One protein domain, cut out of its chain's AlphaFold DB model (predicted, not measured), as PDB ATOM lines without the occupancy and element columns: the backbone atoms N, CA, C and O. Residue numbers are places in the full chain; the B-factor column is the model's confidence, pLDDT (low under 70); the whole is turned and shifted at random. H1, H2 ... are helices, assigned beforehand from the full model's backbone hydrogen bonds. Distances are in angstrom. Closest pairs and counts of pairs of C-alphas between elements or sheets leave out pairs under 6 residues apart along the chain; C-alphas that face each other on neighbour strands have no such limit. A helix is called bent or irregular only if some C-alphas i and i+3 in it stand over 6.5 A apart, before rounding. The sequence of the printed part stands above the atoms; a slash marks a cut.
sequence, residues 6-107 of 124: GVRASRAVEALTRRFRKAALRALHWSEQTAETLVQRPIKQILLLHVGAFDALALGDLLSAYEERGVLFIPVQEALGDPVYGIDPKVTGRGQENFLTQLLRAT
ATOM      1  N   GLY A   6     -96.491   9.564 -42.879       49.81
ATOM      2  CA  GLY A   6     -95.638   8.669 -42.077       49.81
ATOM      3  C   GLY A   6     -96.399   7.585 -41.300       49.81
ATOM      4  O   GLY A   6     -96.021   6.422 -41.349       49.81
ATOM      5  N   VAL A   7     -97.528   7.931 -40.668       59.38
ATOM      6  CA  VAL A   7     -98.327   6.991 -39.843       59.38
ATOM      7  C   VAL A   7     -99.048   5.920 -40.680       59.38
ATOM      8  O   VAL A   7     -99.322   4.820 -40.206       59.38
ATOM      9  N   ARG A   8     -99.384   6.220 -41.942       57.62
ATOM     10  CA  ARG A   8    -100.018   5.243 -42.848       57.62
ATOM     11  C   ARG A   8     -98.999   4.284 -43.458       57.62
ATOM     12  O   ARG A   8     -99.296   3.098 -43.562       57.62
ATOM     13  N   ALA A   9     -97.812   4.783 -43.807       64.38
ATOM     14  CA  ALA A   9     -96.712   3.952 -44.282       64.38
ATOM     15  C   ALA A   9     -96.256   2.954 -43.203       64.38
ATOM     16  O   ALA A   9     -96.112   1.774 -43.507       64.38
ATOM     17  N   SER A  10     -96.140   3.378 -41.936       78.56
ATOM     18  CA  SER A  10     -95.770   2.471 -40.838       78.56
ATOM     19  C   SER A  10     -96.807   1.363 -40.611       78.56
ATOM     20  O   SER A  10     -96.449   0.191 -40.564       78.56
ATOM     21  N   ARG A  11     -98.107   1.692 -40.601       87.69
ATOM     22  CA  ARG A  11     -99.188   0.694 -40.466       87.69
ATOM     23  C   ARG A  11     -99.228  -0.315 -41.617       87.69
ATOM     24  O   ARG A  11     -99.535  -1.487 -41.392       87.69
ATOM     25  N   ALA A  12     -98.950   0.127 -42.844       89.31
ATOM     26  CA  ALA A  12     -98.881  -0.757 -44.006       89.31
ATOM     27  C   ALA A  12     -97.689  -1.720 -43.907       89.31
ATOM     28  O   ALA A  12     -97.860  -2.918 -44.142       89.31
ATOM     29  N   VAL A  13     -96.520  -1.219 -43.492       89.81
ATOM     30  CA  VAL A  13     -95.325  -2.038 -43.254       89.81
ATOM     31  C   VAL A  13     -95.585  -3.062 -42.152       89.81
ATOM     32  O   VAL A  13     -95.375  -4.246 -42.377       89.81
ATOM     33  N   GLU A  14     -96.154  -2.665 -41.013       91.94
ATOM     34  CA  GLU A  14     -96.505  -3.598 -39.933       91.94
ATOM     35  C   GLU A  14     -97.484  -4.689 -40.394       91.94
ATOM     36  O   GLU A  14     -97.344  -5.866 -40.051       91.94
ATOM     37  N   ALA A  15     -98.504  -4.315 -41.173       92.50
ATOM     38  CA  ALA A  15     -99.456  -5.274 -41.720       92.50
ATOM     39  C   ALA A  15     -98.780  -6.263 -42.678       92.50
ATOM     40  O   ALA A  15     -99.093  -7.458 -42.641       92.50
ATOM     41  N   LEU A  16     -97.847  -5.783 -43.504       93.50
ATOM     42  CA  LEU A  16     -97.059  -6.622 -44.395       93.50
ATOM     43  C   LEU A  16     -96.134  -7.556 -43.605       93.50
ATOM     44  O   LEU A  16     -96.188  -8.760 -43.840       93.50
ATOM     45  N   THR A  17     -95.396  -7.055 -42.611       93.56
ATOM     46  CA  THR A  17     -94.530  -7.857 -41.727       93.56
ATOM     47  C   THR A  17     -95.312  -8.972 -41.034       93.56
ATOM     48  O   THR A  17     -94.901 -10.133 -41.068       93.56
ATOM     49  N   ARG A  18     -96.516  -8.690 -40.511       93.69
ATOM     50  CA  ARG A  18     -97.381  -9.736 -39.931       93.69
ATOM     51  C   ARG A  18     -97.788 -10.802 -40.951       93.69
ATOM     52  O   ARG A  18     -97.809 -11.991 -40.623       93.69
ATOM     53  N   ARG A  19     -98.149 -10.407 -42.178       93.12
ATOM     54  CA  ARG A  19     -98.547 -11.351 -43.241       93.12
ATOM     55  C   ARG A  19     -97.364 -12.186 -43.716       93.12
ATOM     56  O   ARG A  19     -97.534 -13.390 -43.901       93.12
ATOM     57  N   PHE A  20     -96.203 -11.558 -43.855       92.25
ATOM     58  CA  PHE A  20     -94.938 -12.190 -44.200       92.25
ATOM     59  C   PHE A  20     -94.560 -13.253 -43.166       92.25
ATOM     60  O   PHE A  20     -94.467 -14.427 -43.517       92.25
ATOM     61  N   ARG A  21     -94.521 -12.897 -41.874       94.00
ATOM     62  CA  ARG A  21     -94.298 -13.842 -40.765       94.00
ATOM     63  C   ARG A  21     -95.266 -15.022 -40.811       94.00
ATOM     64  O   ARG A  21     -94.866 -16.181 -40.752       94.00
ATOM     65  N   LYS A  22     -96.568 -14.748 -40.971       94.12
ATOM     66  CA  LYS A  22     -97.591 -15.803 -41.055       94.12
ATOM     67  C   LYS A  22     -97.371 -16.717 -42.267       94.12
ATOM     68  O   LYS A  22     -97.680 -17.902 -42.187       94.12
ATOM     69  N   ALA A  23     -96.924 -16.181 -43.402       92.19
ATOM     70  CA  ALA A  23     -96.617 -16.971 -44.592       92.19
ATOM     71  C   ALA A  23     -95.375 -17.845 -44.378       92.19
ATOM     72  O   ALA A  23     -95.427 -19.038 -44.668       92.19
ATOM     73  N   ALA A  24     -94.323 -17.291 -43.782       93.56
ATOM     74  CA  ALA A  24     -93.083 -17.995 -43.490       93.56
ATOM     75  C   ALA A  24     -93.276 -19.157 -42.496       93.56
ATOM     76  O   ALA A  24     -92.747 -20.248 -42.702       93.56
ATOM     77  N   LEU A  25     -94.114 -18.975 -41.466       95.12
ATOM     78  CA  LEU A  25     -94.488 -20.052 -40.539       95.12
ATOM     79  C   LEU A  25     -95.288 -21.167 -41.225       95.12
ATOM     80  O   LEU A  25     -95.050 -22.345 -40.963       95.12
ATOM     81  N   ARG A  26     -96.207 -20.823 -42.141       94.69
ATOM     82  CA  ARG A  26     -96.911 -21.834 -42.949       94.69
ATOM     83  C   ARG A  26     -95.949 -22.590 -43.861       94.69
ATOM     84  O   ARG A  26     -96.094 -23.799 -44.002       94.69
ATOM     85  N   ALA A  27     -94.986 -21.896 -44.465       92.81
ATOM     86  CA  ALA A  27     -93.989 -22.511 -45.331       92.81
ATOM     87  C   ALA A  27     -93.089 -23.489 -44.570       92.81
ATOM     88  O   ALA A  27     -92.850 -24.594 -45.056       92.81
ATOM     89  N   LEU A  28     -92.661 -23.129 -43.357       95.25
ATOM     90  CA  LEU A  28     -91.895 -24.030 -42.500       95.25
ATOM     91  C   LEU A  28     -92.713 -25.273 -42.122       95.25
ATOM     92  O   LEU A  28     -92.245 -26.389 -42.324       95.25
ATOM     93  N   HIS A  29     -93.960 -25.094 -41.670       94.88
ATOM     94  CA  HIS A  29     -94.846 -26.217 -41.352       94.88
ATOM     95  C   HIS A  29     -95.058 -27.156 -42.548       94.88
ATOM     96  O   HIS A  29     -94.969 -28.374 -42.414       94.88
ATOM     97  N   TRP A  30     -95.288 -26.599 -43.739       94.00
ATOM     98  CA  TRP A  30     -95.413 -27.395 -44.959       94.00
ATOM     99  C   TRP A  30     -94.128 -28.161 -45.287       94.00
ATOM    100  O   TRP A  30     -94.193 -29.318 -45.701       94.00
ATOM    101  N   SER A  31     -92.966 -27.539 -45.087       94.69
ATOM    102  CA  SER A  31     -91.667 -28.165 -45.355       94.69
ATOM    103  C   SER A  31     -91.405 -29.337 -44.406       94.69
ATOM    104  O   SER A  31     -90.935 -30.385 -44.841       94.69
ATOM    105  N   GLU A  32     -91.792 -29.212 -43.135       94.88
ATOM    106  CA  GLU A  32     -91.740 -30.305 -42.154       94.88
ATOM    107  C   GLU A  32     -92.671 -31.459 -42.539       94.88
ATOM    108  O   GLU A  32     -92.229 -32.603 -42.615       94.88
ATOM    109  N   GLN A  33     -93.937 -31.172 -42.861       94.44
ATOM    110  CA  GLN A  33     -94.896 -32.197 -43.298       94.44
ATOM    111  C   GLN A  33     -94.455 -32.896 -44.589       94.44
ATOM    112  O   GLN A  33     -94.668 -34.097 -44.774       94.44
ATOM    113  N   THR A  34     -93.841 -32.143 -45.498       93.62
ATOM    114  CA  THR A  34     -93.329 -32.669 -46.762       93.62
ATOM    115  C   THR A  34     -92.105 -33.545 -46.542       93.62
ATOM    116  O   THR A  34     -92.028 -34.621 -47.129       93.62
ATOM    117  N   ALA A  35     -91.187 -33.140 -45.661       94.00
ATOM    118  CA  ALA A  35     -90.062 -33.973 -45.257       94.00
ATOM    119  C   ALA A  35     -90.540 -35.280 -44.607       94.00
ATOM    120  O   ALA A  35     -90.108 -36.351 -45.021       94.00
ATOM    121  N   GLU A  36     -91.510 -35.220 -43.692       93.12
ATOM    122  CA  GLU A  36     -92.105 -36.418 -43.090       93.12
ATOM    123  C   GLU A  36     -92.698 -37.349 -44.162       93.12
ATOM    124  O   GLU A  36     -92.461 -38.555 -44.172       93.12
ATOM    125  N   THR A  37     -93.388 -36.781 -45.154       92.38
ATOM    126  CA  THR A  37     -93.970 -37.559 -46.254       92.38
ATOM    127  C   THR A  37     -92.913 -38.163 -47.182       92.38
ATOM    128  O   THR A  37     -93.113 -39.267 -47.682       92.38
ATOM    129  N   LEU A  38     -91.804 -37.468 -47.451       92.69
ATOM    130  CA  LEU A  38     -90.773 -37.887 -48.409       92.69
ATOM    131  C   LEU A  38     -89.713 -38.810 -47.804       92.69
ATOM    132  O   LEU A  38     -89.319 -39.783 -48.447       92.69
ATOM    133  N   VAL A  39     -89.253 -38.503 -46.592       92.56
ATOM    134  CA  VAL A  39     -88.101 -39.156 -45.953       92.56
ATOM    135  C   VAL A  39     -88.408 -39.752 -44.580       92.56
ATOM    136  O   VAL A  39     -87.530 -40.397 -44.017       92.56
ATOM    137  N   GLN A  40     -89.639 -39.592 -44.068       93.50
ATOM    138  CA  GLN A  40     -90.130 -40.228 -42.830       93.50
ATOM    139  C   GLN A  40     -89.284 -39.911 -41.589       93.50
ATOM    140  O   GLN A  40     -89.106 -40.746 -40.703       93.50
ATOM    141  N   ARG A  41     -88.702 -38.710 -41.573       95.00
ATOM    142  CA  ARG A  41     -87.993 -38.138 -40.431       95.00
ATOM    143  C   ARG A  41     -87.898 -36.618 -40.576       95.00
ATOM    144  O   ARG A  41     -87.931 -36.113 -41.705       95.00
ATOM    145  N   PRO A  42     -87.658 -35.881 -39.480       94.12
ATOM    146  CA  PRO A  42     -87.251 -34.487 -39.576       94.12
ATOM    147  C   PRO A  42     -85.908 -34.348 -40.315       94.12
ATOM    148  O   PRO A  42     -84.995 -35.171 -40.174       94.12
ATOM    149  N   ILE A  43     -85.792 -33.270 -41.090       96.31
ATOM    150  CA  ILE A  43     -84.557 -32.837 -41.756       96.31
ATOM    151  C   ILE A  43     -84.229 -31.408 -41.332       96.31
ATOM    152  O   ILE A  43     -85.122 -30.631 -40.980       96.31
ATOM    153  N   LYS A  44     -82.949 -31.042 -41.409       96.69
ATOM    154  CA  LYS A  44     -82.479 -29.678 -41.138       96.69
ATOM    155  C   LYS A  44     -82.924 -28.750 -42.267       96.69
ATOM    156  O   LYS A  44     -82.265 -28.716 -43.299       96.69
ATOM    157  N   GLN A  45     -84.046 -28.052 -42.109       96.81
ATOM    158  CA  GLN A  45     -84.622 -27.195 -43.154       96.81
ATOM    159  C   GLN A  45     -83.677 -26.039 -43.522       96.81
ATOM    160  O   GLN A  45     -83.097 -25.406 -42.642       96.81
ATOM    161  N   ILE A  46     -83.549 -25.739 -44.818       96.31
ATOM    162  CA  ILE A  46     -82.736 -24.617 -45.309       96.31
ATOM    163  C   ILE A  46     -83.637 -23.404 -45.541       96.31
ATOM    164  O   ILE A  46     -84.537 -23.433 -46.383       96.31
ATOM    165  N   LEU A  47     -83.371 -22.318 -44.812       94.94
ATOM    166  CA  LEU A  47     -84.034 -21.033 -45.007       94.94
ATOM    167  C   LEU A  47     -83.361 -20.269 -46.156       94.94
ATOM    168  O   LEU A  47     -82.254 -19.756 -46.007       94.94
ATOM    169  N   LEU A  48     -84.044 -20.183 -47.297       92.19
ATOM    170  CA  LEU A  48     -83.637 -19.342 -48.422       92.19
ATOM    171  C   LEU A  48     -84.298 -17.964 -48.302       92.19
ATOM    172  O   LEU A  48     -85.520 -17.872 -48.185       92.19
ATOM    173  N   LEU A  49     -83.500 -16.899 -48.372       90.00
ATOM    174  CA  LEU A  49     -83.968 -15.514 -48.310       90.00
ATOM    175  C   LEU A  49     -83.583 -14.763 -49.584       90.00
ATOM    176  O   LEU A  49     -82.503 -14.974 -50.136       90.00
ATOM    177  N   HIS A  50     -84.452 -13.851 -50.014       88.44
ATOM    178  CA  HIS A  50     -84.107 -12.840 -51.006       88.44
ATOM    179  C   HIS A  50     -83.661 -11.593 -50.250       88.44
ATOM    180  O   HIS A  50     -84.329 -11.160 -49.319       88.44
ATOM    181  N   VAL A  51     -82.503 -11.038 -50.603       90.25
ATOM    182  CA  VAL A  51     -81.992  -9.853 -49.912       90.25
ATOM    183  C   VAL A  51     -82.662  -8.619 -50.505       90.25
ATOM    184  O   VAL A  51     -82.374  -8.230 -51.637       90.25
ATOM    185  N   GLY A  52     -83.554  -8.003 -49.732       91.44
ATOM    186  CA  GLY A  52     -84.264  -6.782 -50.095       91.44
ATOM    187  C   GLY A  52     -84.469  -5.845 -48.905       91.44
ATOM    188  O   GLY A  52     -84.283  -6.218 -47.748       91.44
ATOM    189  N   ALA A  53     -84.872  -4.603 -49.187       91.88
ATOM    190  CA  ALA A  53     -85.084  -3.587 -48.151       91.88
ATOM    191  C   ALA A  53     -86.175  -3.987 -47.145       91.88
ATOM    192  O   ALA A  53     -86.048  -3.721 -45.954       91.88
ATOM    193  N   PHE A  54     -87.241  -4.645 -47.613       92.62
ATOM    194  CA  PHE A  54     -88.280  -5.163 -46.727       92.62
ATOM    195  C   PHE A  54     -87.770  -6.334 -45.881       92.62
ATOM    196  O   PHE A  54     -88.010  -6.343 -44.677       92.62
ATOM    197  N   ASP A  55     -87.029  -7.272 -46.476       89.62
ATOM    198  CA  ASP A  55     -86.468  -8.409 -45.744       89.62
ATOM    199  C   ASP A  55     -85.532  -7.932 -44.636       89.62
ATOM    200  O   ASP A  55     -85.670  -8.377 -43.507       89.62
ATOM    201  N   ALA A  56     -84.669  -6.943 -44.899       92.25
ATOM    202  CA  ALA A  56     -83.810  -6.348 -43.872       92.25
ATOM    203  C   ALA A  56     -84.602  -5.747 -42.693       92.25
ATOM    204  O   ALA A  56     -84.163  -5.844 -41.549       92.25
ATOM    205  N   LEU A  57     -85.774  -5.157 -42.955       92.44
ATOM    206  CA  LEU A  57     -86.659  -4.611 -41.919       92.44
ATOM    207  C   LEU A  57     -87.423  -5.701 -41.153       92.44
ATOM    208  O   LEU A  57     -87.666  -5.551 -39.960       92.44
ATOM    209  N   ALA A  58     -87.831  -6.773 -41.833       93.69
ATOM    210  CA  ALA A  58     -88.675  -7.829 -41.274       93.69
ATOM    211  C   ALA A  58     -87.884  -9.030 -40.725       93.69
ATOM    212  O   ALA A  58     -88.478  -9.902 -40.088       93.69
ATOM    213  N   LEU A  59     -86.570  -9.105 -40.974       94.25
ATOM    214  CA  LEU A  59     -85.752 -10.278 -40.664       94.25
ATOM    215  C   LEU A  59     -85.739 -10.592 -39.169       94.25
ATOM    216  O   LEU A  59     -85.926 -11.749 -38.810       94.25
ATOM    217  N   GLY A  60     -85.572  -9.585 -38.306       95.00
ATOM    218  CA  GLY A  60     -85.594  -9.784 -36.851       95.00
ATOM    219  C   GLY A  60     -86.891 -10.452 -36.388       95.00
ATOM    220  O   GLY A  60     -86.855 -11.528 -35.798       95.00
ATOM    221  N   ASP A  61     -88.037  -9.878 -36.769       94.75
ATOM    222  CA  ASP A  61     -89.364 -10.423 -36.455       94.75
ATOM    223  C   ASP A  61     -89.569 -11.843 -37.000       94.75
ATOM    224  O   ASP A  61     -90.253 -12.659 -36.378       94.75
ATOM    225  N   LEU A  62     -89.019 -12.147 -38.180       95.75
ATOM    226  CA  LEU A  62     -89.089 -13.481 -38.769       95.75
ATOM    227  C   LEU A  62     -88.280 -14.500 -37.957       95.75
ATOM    228  O   LEU A  62     -88.802 -15.573 -37.653       95.75
ATOM    229  N   LEU A  63     -87.024 -14.182 -37.628       96.31
ATOM    230  CA  LEU A  63     -86.141 -15.088 -36.892       96.31
ATOM    231  C   LEU A  63     -86.682 -15.349 -35.483       96.31
ATOM    232  O   LEU A  63     -86.809 -16.512 -35.104       96.31
ATOM    233  N   SER A  64     -87.129 -14.308 -34.772       97.25
ATOM    234  CA  SER A  64     -87.750 -14.467 -33.452       97.25
ATOM    235  C   SER A  64     -89.016 -15.321 -33.505       97.25
ATOM    236  O   SER A  64     -89.216 -16.180 -32.655       97.25
ATOM    237  N   ALA A  65     -89.846 -15.185 -34.545       96.94
ATOM    238  CA  ALA A  65     -91.028 -16.035 -34.702       96.94
ATOM    239  C   ALA A  65     -90.690 -17.520 -34.919       96.94
ATOM    240  O   ALA A  65     -91.481 -18.399 -34.566       96.94
ATOM    241  N   TYR A  66     -89.545 -17.813 -35.537       97.81
ATOM    242  CA  TYR A  66     -89.050 -19.177 -35.663       97.81
ATOM    243  C   TYR A  66     -88.502 -19.698 -34.329       97.81
ATOM    244  O   TYR A  66     -88.847 -20.819 -33.948       97.81
ATOM    245  N   GLU A  67     -87.745 -18.892 -33.585       98.06
ATOM    246  CA  GLU A  67     -87.255 -19.240 -32.242       98.06
ATOM    247  C   GLU A  67     -88.409 -19.500 -31.264       98.06
ATOM    248  O   GLU A  67     -88.405 -20.508 -30.561       98.06
ATOM    249  N   GLU A  68     -89.455 -18.668 -31.283       97.81
ATOM    250  CA  GLU A  68     -90.684 -18.850 -30.492       97.81
ATOM    251  C   GLU A  68     -91.398 -20.176 -30.805       97.81
ATOM    252  O   GLU A  68     -92.062 -20.753 -29.943       97.81
ATOM    253  N   ARG A  69     -91.256 -20.685 -32.036       96.56
ATOM    254  CA  ARG A  69     -91.769 -22.000 -32.452       96.56
ATOM    255  C   ARG A  69     -90.833 -23.155 -32.054       96.56
ATOM    256  O   ARG A  69     -91.199 -24.313 -32.236       96.56
ATOM    257  N   GLY A  70     -89.651 -22.857 -31.517       97.19
ATOM    258  CA  GLY A  70     -88.636 -23.830 -31.110       97.19
ATOM    259  C   GLY A  70     -87.603 -24.162 -32.189       97.19
ATOM    260  O   GLY A  70     -86.928 -25.185 -32.086       97.19
ATOM    261  N   VAL A  71     -87.480 -23.345 -33.240       97.44
ATOM    262  CA  VAL A  71     -86.431 -23.518 -34.256       97.44
ATOM    263  C   VAL A  71     -85.080 -23.113 -33.678       97.44
ATOM    264  O   VAL A  71     -84.954 -22.080 -33.027       97.44
ATOM    265  N   LEU A  72     -84.057 -23.909 -33.983       97.19
ATOM    266  CA  LEU A  72     -82.661 -23.574 -33.730       97.19
ATOM    267  C   LEU A  72     -81.976 -23.259 -35.058       97.19
ATOM    268  O   LEU A  72     -82.099 -24.021 -36.020       97.19
ATOM    269  N   PHE A  73     -81.245 -22.147 -35.110       97.44
ATOM    270  CA  PHE A  73     -80.457 -21.776 -36.280       97.44
ATOM    271  C   PHE A  73     -79.061 -22.385 -36.204       97.44
ATOM    272  O   PHE A  73     -78.352 -22.231 -35.212       97.44
ATOM    273  N   ILE A  74     -78.666 -23.048 -37.286       97.50
ATOM    274  CA  ILE A  74     -77.348 -23.656 -37.467       97.50
ATOM    275  C   ILE A  74     -76.715 -23.144 -38.767       97.50
ATOM    276  O   ILE A  74     -77.440 -22.692 -39.663       97.50
ATOM    277  N   PRO A  75     -75.382 -23.225 -38.923       97.38
ATOM    278  CA  PRO A  75     -74.731 -22.926 -40.191       97.38
ATOM    279  C   PRO A  75     -75.272 -23.809 -41.319       97.38
ATOM    280  O   PRO A  75     -75.479 -25.012 -41.148       97.38
ATOM    281  N   VAL A  76     -75.440 -23.238 -42.513       96.00
ATOM    282  CA  VAL A  76     -75.951 -23.986 -43.674       96.00
ATOM    283  C   VAL A  76     -75.063 -25.184 -44.027       96.00
ATOM    284  O   VAL A  76     -75.568 -26.221 -44.440       96.00
ATOM    285  N   GLN A  77     -73.753 -25.095 -43.796       96.62
ATOM    286  CA  GLN A  77     -72.812 -26.197 -44.004       96.62
ATOM    287  C   GLN A  77     -73.138 -27.401 -43.109       96.62
ATOM    288  O   GLN A  77     -73.029 -28.542 -43.548       96.62
ATOM    289  N   GLU A  78     -73.599 -27.160 -41.880       97.69
ATOM    290  CA  GLU A  78     -74.038 -28.218 -40.969       97.69
ATOM    291  C   GLU A  78     -75.382 -28.827 -41.404       97.69
ATOM    292  O   GLU A  78     -75.603 -30.036 -41.260       97.69
ATOM    293  N   ALA A  79     -76.278 -28.006 -41.965       97.00
ATOM    294  CA  ALA A  79     -77.527 -28.472 -42.565       97.00
ATOM    295  C   ALA A  79     -77.271 -29.387 -43.770       97.00
ATOM    296  O   ALA A  79     -77.829 -30.480 -43.839       97.00
ATOM    297  N   LEU A  80     -76.368 -28.976 -44.663       96.19
ATOM    298  CA  LEU A  80     -75.988 -29.709 -45.873       96.19
ATOM    299  C   LEU A  80     -75.255 -31.030 -45.599       96.19
ATOM    300  O   LEU A  80     -75.177 -31.868 -46.490       96.19
ATOM    301  N   GLY A  81     -74.764 -31.250 -44.375       96.69
ATOM    302  CA  GLY A  81     -74.246 -32.552 -43.950       96.69
ATOM    303  C   GLY A  81     -75.324 -33.637 -43.811       96.69
ATOM    304  O   GLY A  81     -74.988 -34.806 -43.636       96.69
ATOM    305  N   ASP A  82     -76.614 -33.283 -43.862       96.44
ATOM    306  CA  ASP A  82     -77.700 -34.262 -43.913       96.44
ATOM    307  C   ASP A  82     -77.711 -34.989 -45.283       96.44
ATOM    308  O   ASP A  82     -77.847 -34.326 -46.316       96.44
ATOM    309  N   PRO A  83     -77.633 -36.341 -45.325       95.44
ATOM    310  CA  PRO A  83     -77.582 -37.112 -46.573       95.44
ATOM    311  C   PRO A  83     -78.736 -36.860 -47.546       95.44
ATOM    312  O   PRO A  83     -78.587 -37.120 -48.740       95.44
ATOM    313  N   VAL A  84     -79.885 -36.357 -47.070       95.75
ATOM    314  CA  VAL A  84     -81.021 -36.025 -47.941       95.75
ATOM    315  C   VAL A  84     -80.628 -35.023 -49.026       95.75
ATOM    316  O   VAL A  84     -81.094 -35.136 -50.156       95.75
ATOM    317  N   TYR A  85     -79.721 -34.092 -48.721       95.00
ATOM    318  CA  TYR A  85     -79.284 -33.056 -49.655       95.00
ATOM    319  C   TYR A  85     -78.321 -33.566 -50.736       95.00
ATOM    320  O   TYR A  85     -78.009 -32.825 -51.664       95.00
ATOM    321  N   GLY A  86     -77.892 -34.830 -50.664       93.81
ATOM    322  CA  GLY A  86     -77.160 -35.503 -51.740       93.81
ATOM    323  C   GLY A  86     -78.060 -36.114 -52.820       93.81
ATOM    324  O   GLY A  86     -77.552 -36.629 -53.815       93.81
ATOM    325  N   ILE A  87     -79.384 -36.096 -52.637       92.75
ATOM    326  CA  ILE A  87     -80.328 -36.650 -53.611       92.75
ATOM    327  C   ILE A  87     -80.468 -35.677 -54.784       92.75
ATOM    328  O   ILE A  87     -80.946 -34.561 -54.609       92.75
ATOM    329  N   ASP A  88     -80.129 -36.132 -55.990       90.62
ATOM    330  CA  ASP A  88     -80.500 -35.462 -57.237       90.62
ATOM    331  C   ASP A  88     -81.936 -35.869 -57.626       90.62
ATOM    332  O   ASP A  88     -82.163 -37.039 -57.961       90.62
ATOM    333  N   PRO A  89     -82.925 -34.949 -57.605       87.81
ATOM    334  CA  PRO A  89     -84.299 -35.272 -57.977       87.81
ATOM    335  C   PRO A  89     -84.462 -35.641 -59.461       87.81
ATOM    336  O   PRO A  89     -85.530 -36.115 -59.844       87.81
ATOM    337  N   LYS A  90     -83.448 -35.411 -60.313       88.19
ATOM    338  CA  LYS A  90     -83.479 -35.650 -61.768       88.19
ATOM    339  C   LYS A  90     -84.661 -34.982 -62.476       88.19
ATOM    340  O   LYS A  90     -85.126 -35.449 -63.517       88.19
ATOM    341  N   VAL A  91     -85.152 -33.875 -61.924       83.06
ATOM    342  CA  VAL A  91     -86.188 -33.056 -62.551       83.06
ATOM    343  C   VAL A  91     -85.543 -31.835 -63.183       83.06
ATOM    344  O   VAL A  91     -84.770 -31.120 -62.553       83.06
ATOM    345  N   THR A  92     -85.888 -31.561 -64.436       75.81
ATOM    346  CA  THR A  92     -85.562 -30.273 -65.042       75.81
ATOM    347  C   THR A  92     -86.461 -29.197 -64.431       75.81
ATOM    348  O   THR A  92     -87.673 -29.394 -64.238       75.81
ATOM    349  N   GLY A  93     -85.853 -28.073 -64.048       64.25
ATOM    350  CA  GLY A  93     -86.555 -26.967 -63.404       64.25
ATOM    351  C   GLY A  93     -87.594 -26.345 -64.338       64.25
ATOM    352  O   GLY A  93     -87.318 -26.111 -65.511       64.25
ATOM    353  N   ARG A  94     -88.792 -26.067 -63.812       63.00
ATOM    354  CA  ARG A  94     -89.834 -25.279 -64.500       63.00
ATOM    355  C   ARG A  94     -89.978 -23.851 -63.945       63.00
ATOM    356  O   ARG A  94     -90.932 -23.168 -64.292       63.00
ATOM    357  N   GLY A  95     -89.054 -23.398 -63.092       65.38
ATOM    358  CA  GLY A  95     -89.110 -22.086 -62.438       65.38
ATOM    359  C   GLY A  95     -88.487 -22.092 -61.038       65.38
ATOM    360  O   GLY A  95     -87.574 -22.872 -60.770       65.38
ATOM    361  N   GLN A  96     -89.003 -21.234 -60.150       67.00
ATOM    362  CA  GLN A  96     -88.569 -21.049 -58.753       67.00
ATOM    363  C   GLN A  96     -89.069 -22.190 -57.830       67.00
ATOM    364  O   GLN A  96     -89.822 -21.962 -56.885       67.00
ATOM    365  N   GLU A  97     -88.707 -23.445 -58.119       76.69
ATOM    366  CA  GLU A  97     -89.071 -24.603 -57.286       76.69
ATOM    367  C   GLU A  97     -88.008 -24.886 -56.216       76.69
ATOM    368  O   GLU A  97     -86.828 -25.044 -56.529       76.69
ATOM    369  N   ASN A  98     -88.432 -25.043 -54.958       87.19
ATOM    370  CA  ASN A  98     -87.551 -25.518 -53.890       87.19
ATOM    371  C   ASN A  98     -87.279 -27.037 -53.990       87.19
ATOM    372  O   ASN A  98     -88.002 -27.780 -54.658       87.19
ATOM    373  N   PHE A  99     -86.249 -27.498 -53.281       90.44
ATOM    374  CA  PHE A  99     -85.792 -28.893 -53.267       90.44
ATOM    375  C   PHE A  99     -86.892 -29.917 -52.926       90.44
ATOM    376  O   PHE A  99     -87.034 -30.930 -53.609       90.44
ATOM    377  N   LEU A 100     -87.718 -29.646 -51.910       91.00
ATOM    378  CA  LEU A 100     -88.787 -30.560 -51.496       91.00
ATOM    379  C   LEU A 100     -89.881 -30.686 -52.565       91.00
ATOM    380  O   LEU A 100     -90.377 -31.784 -52.814       91.00
ATOM    381  N   THR A 101     -90.214 -29.590 -53.251       88.94
ATOM    382  CA  THR A 101     -91.118 -29.612 -54.409       88.94
ATOM    383  C   THR A 101     -90.543 -30.456 -55.543       88.94
ATOM    384  O   THR A 101     -91.266 -31.253 -56.140       88.94
ATOM    385  N   GLN A 102     -89.242 -30.335 -55.816       89.31
ATOM    386  CA  GLN A 102     -88.570 -31.139 -56.838       89.31
ATOM    387  C   GLN A 102     -88.602 -32.636 -56.490       89.31
ATOM    388  O   GLN A 102     -88.959 -33.455 -57.339       89.31
ATOM    389  N   LEU A 103     -88.351 -33.004 -55.230       90.69
ATOM    390  CA  LEU A 103     -88.482 -34.390 -54.761       90.69
ATOM    391  C   LEU A 103     -89.927 -34.917 -54.819       90.69
ATOM    392  O   LEU A 103     -90.157 -36.057 -55.225       90.69
ATOM    393  N   LEU A 104     -90.927 -34.103 -54.469       89.88
ATOM    394  CA  LEU A 104     -92.348 -34.461 -54.623       89.88
ATOM    395  C   LEU A 104     -92.770 -34.644 -56.088       89.88
ATOM    396  O   LEU A 104     -93.788 -35.276 -56.362       89.88
ATOM    397  N   ARG A 105     -92.048 -34.048 -57.040       87.44
ATOM    398  CA  ARG A 105     -92.277 -34.266 -58.475       87.44
ATOM    399  C   ARG A 105     -91.588 -35.528 -58.974       87.44
ATOM    400  O   ARG A 105     -92.156 -36.219 -59.813       87.44
ATOM    401  N   ALA A 106     -90.396 -35.809 -58.462       88.69
ATOM    402  CA  ALA A 106     -89.644 -37.018 -58.777       88.69
ATOM    403  C   ALA A 106     -90.302 -38.290 -58.213       88.69
ATOM    404  O   ALA A 106     -90.044 -39.388 -58.699       88.69
ATOM    405  N   THR A 107     -91.150 -38.153 -57.190       85.31
ATOM    406  CA  THR A 107     -91.803 -39.272 -56.502       85.31
ATOM    407  C   THR A 107     -93.319 -39.264 -56.691       85.31
ATOM    408  O   THR A 107     -93.947 -38.219 -56.824       85.31
TER     409      THR A 107
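Overview. This is residues 6 to 107 of the 124 residues of an uncharacterized protein of Candidatus Rokubacteria bacterium (UniProt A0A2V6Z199). One long helix, H1, makes the long axis; H2 crosses it at residues 17 to 25, H5 packs on residues 31 to 38, and residues 6 to 12 stick out. Small H3 and H4 lie off H1 among loops. You have 102 residues, five named helices, H1 to H5 in order, and no named strand: all helix, loose, radius of gyration of the C-alphas 15.9 A, spans 50 by 31 by 23 A.

Along the chain. Find C-alpha 6 at (-95.638, 8.669, -42.077); H1, residues 6 to 39, runs 48.6 A. H2, residues 53 to 68, runs 24.0 A, irregular: C-alphas 57 and 60 are 7.3 A apart. Then come H3, 76 to 80, H4, 83 to 86, and H5, 99 to 106, ending at (-89.644, -37.018, -58.777).

Arrangement. H1 touches H2, closest C-alphas Arg 21 and Leu 62, 5.6 A, steep tilt of 53 degrees. H1 touches H5, closest C-alphas Thr 34 and Leu 100, 6.9 A. H3 and H4 meet only through their link. Every O i to N i+4 pair is within hydrogen-bond range in H1, H3 and H5, 10 of 12 in H2; H4 is too short.

Size, cuts and confidence. The printed part has no cut. Links H1 to H2 and H4 to H5 are long. Residues 6 to 9 and 93 to 96 have pLDDT under 70.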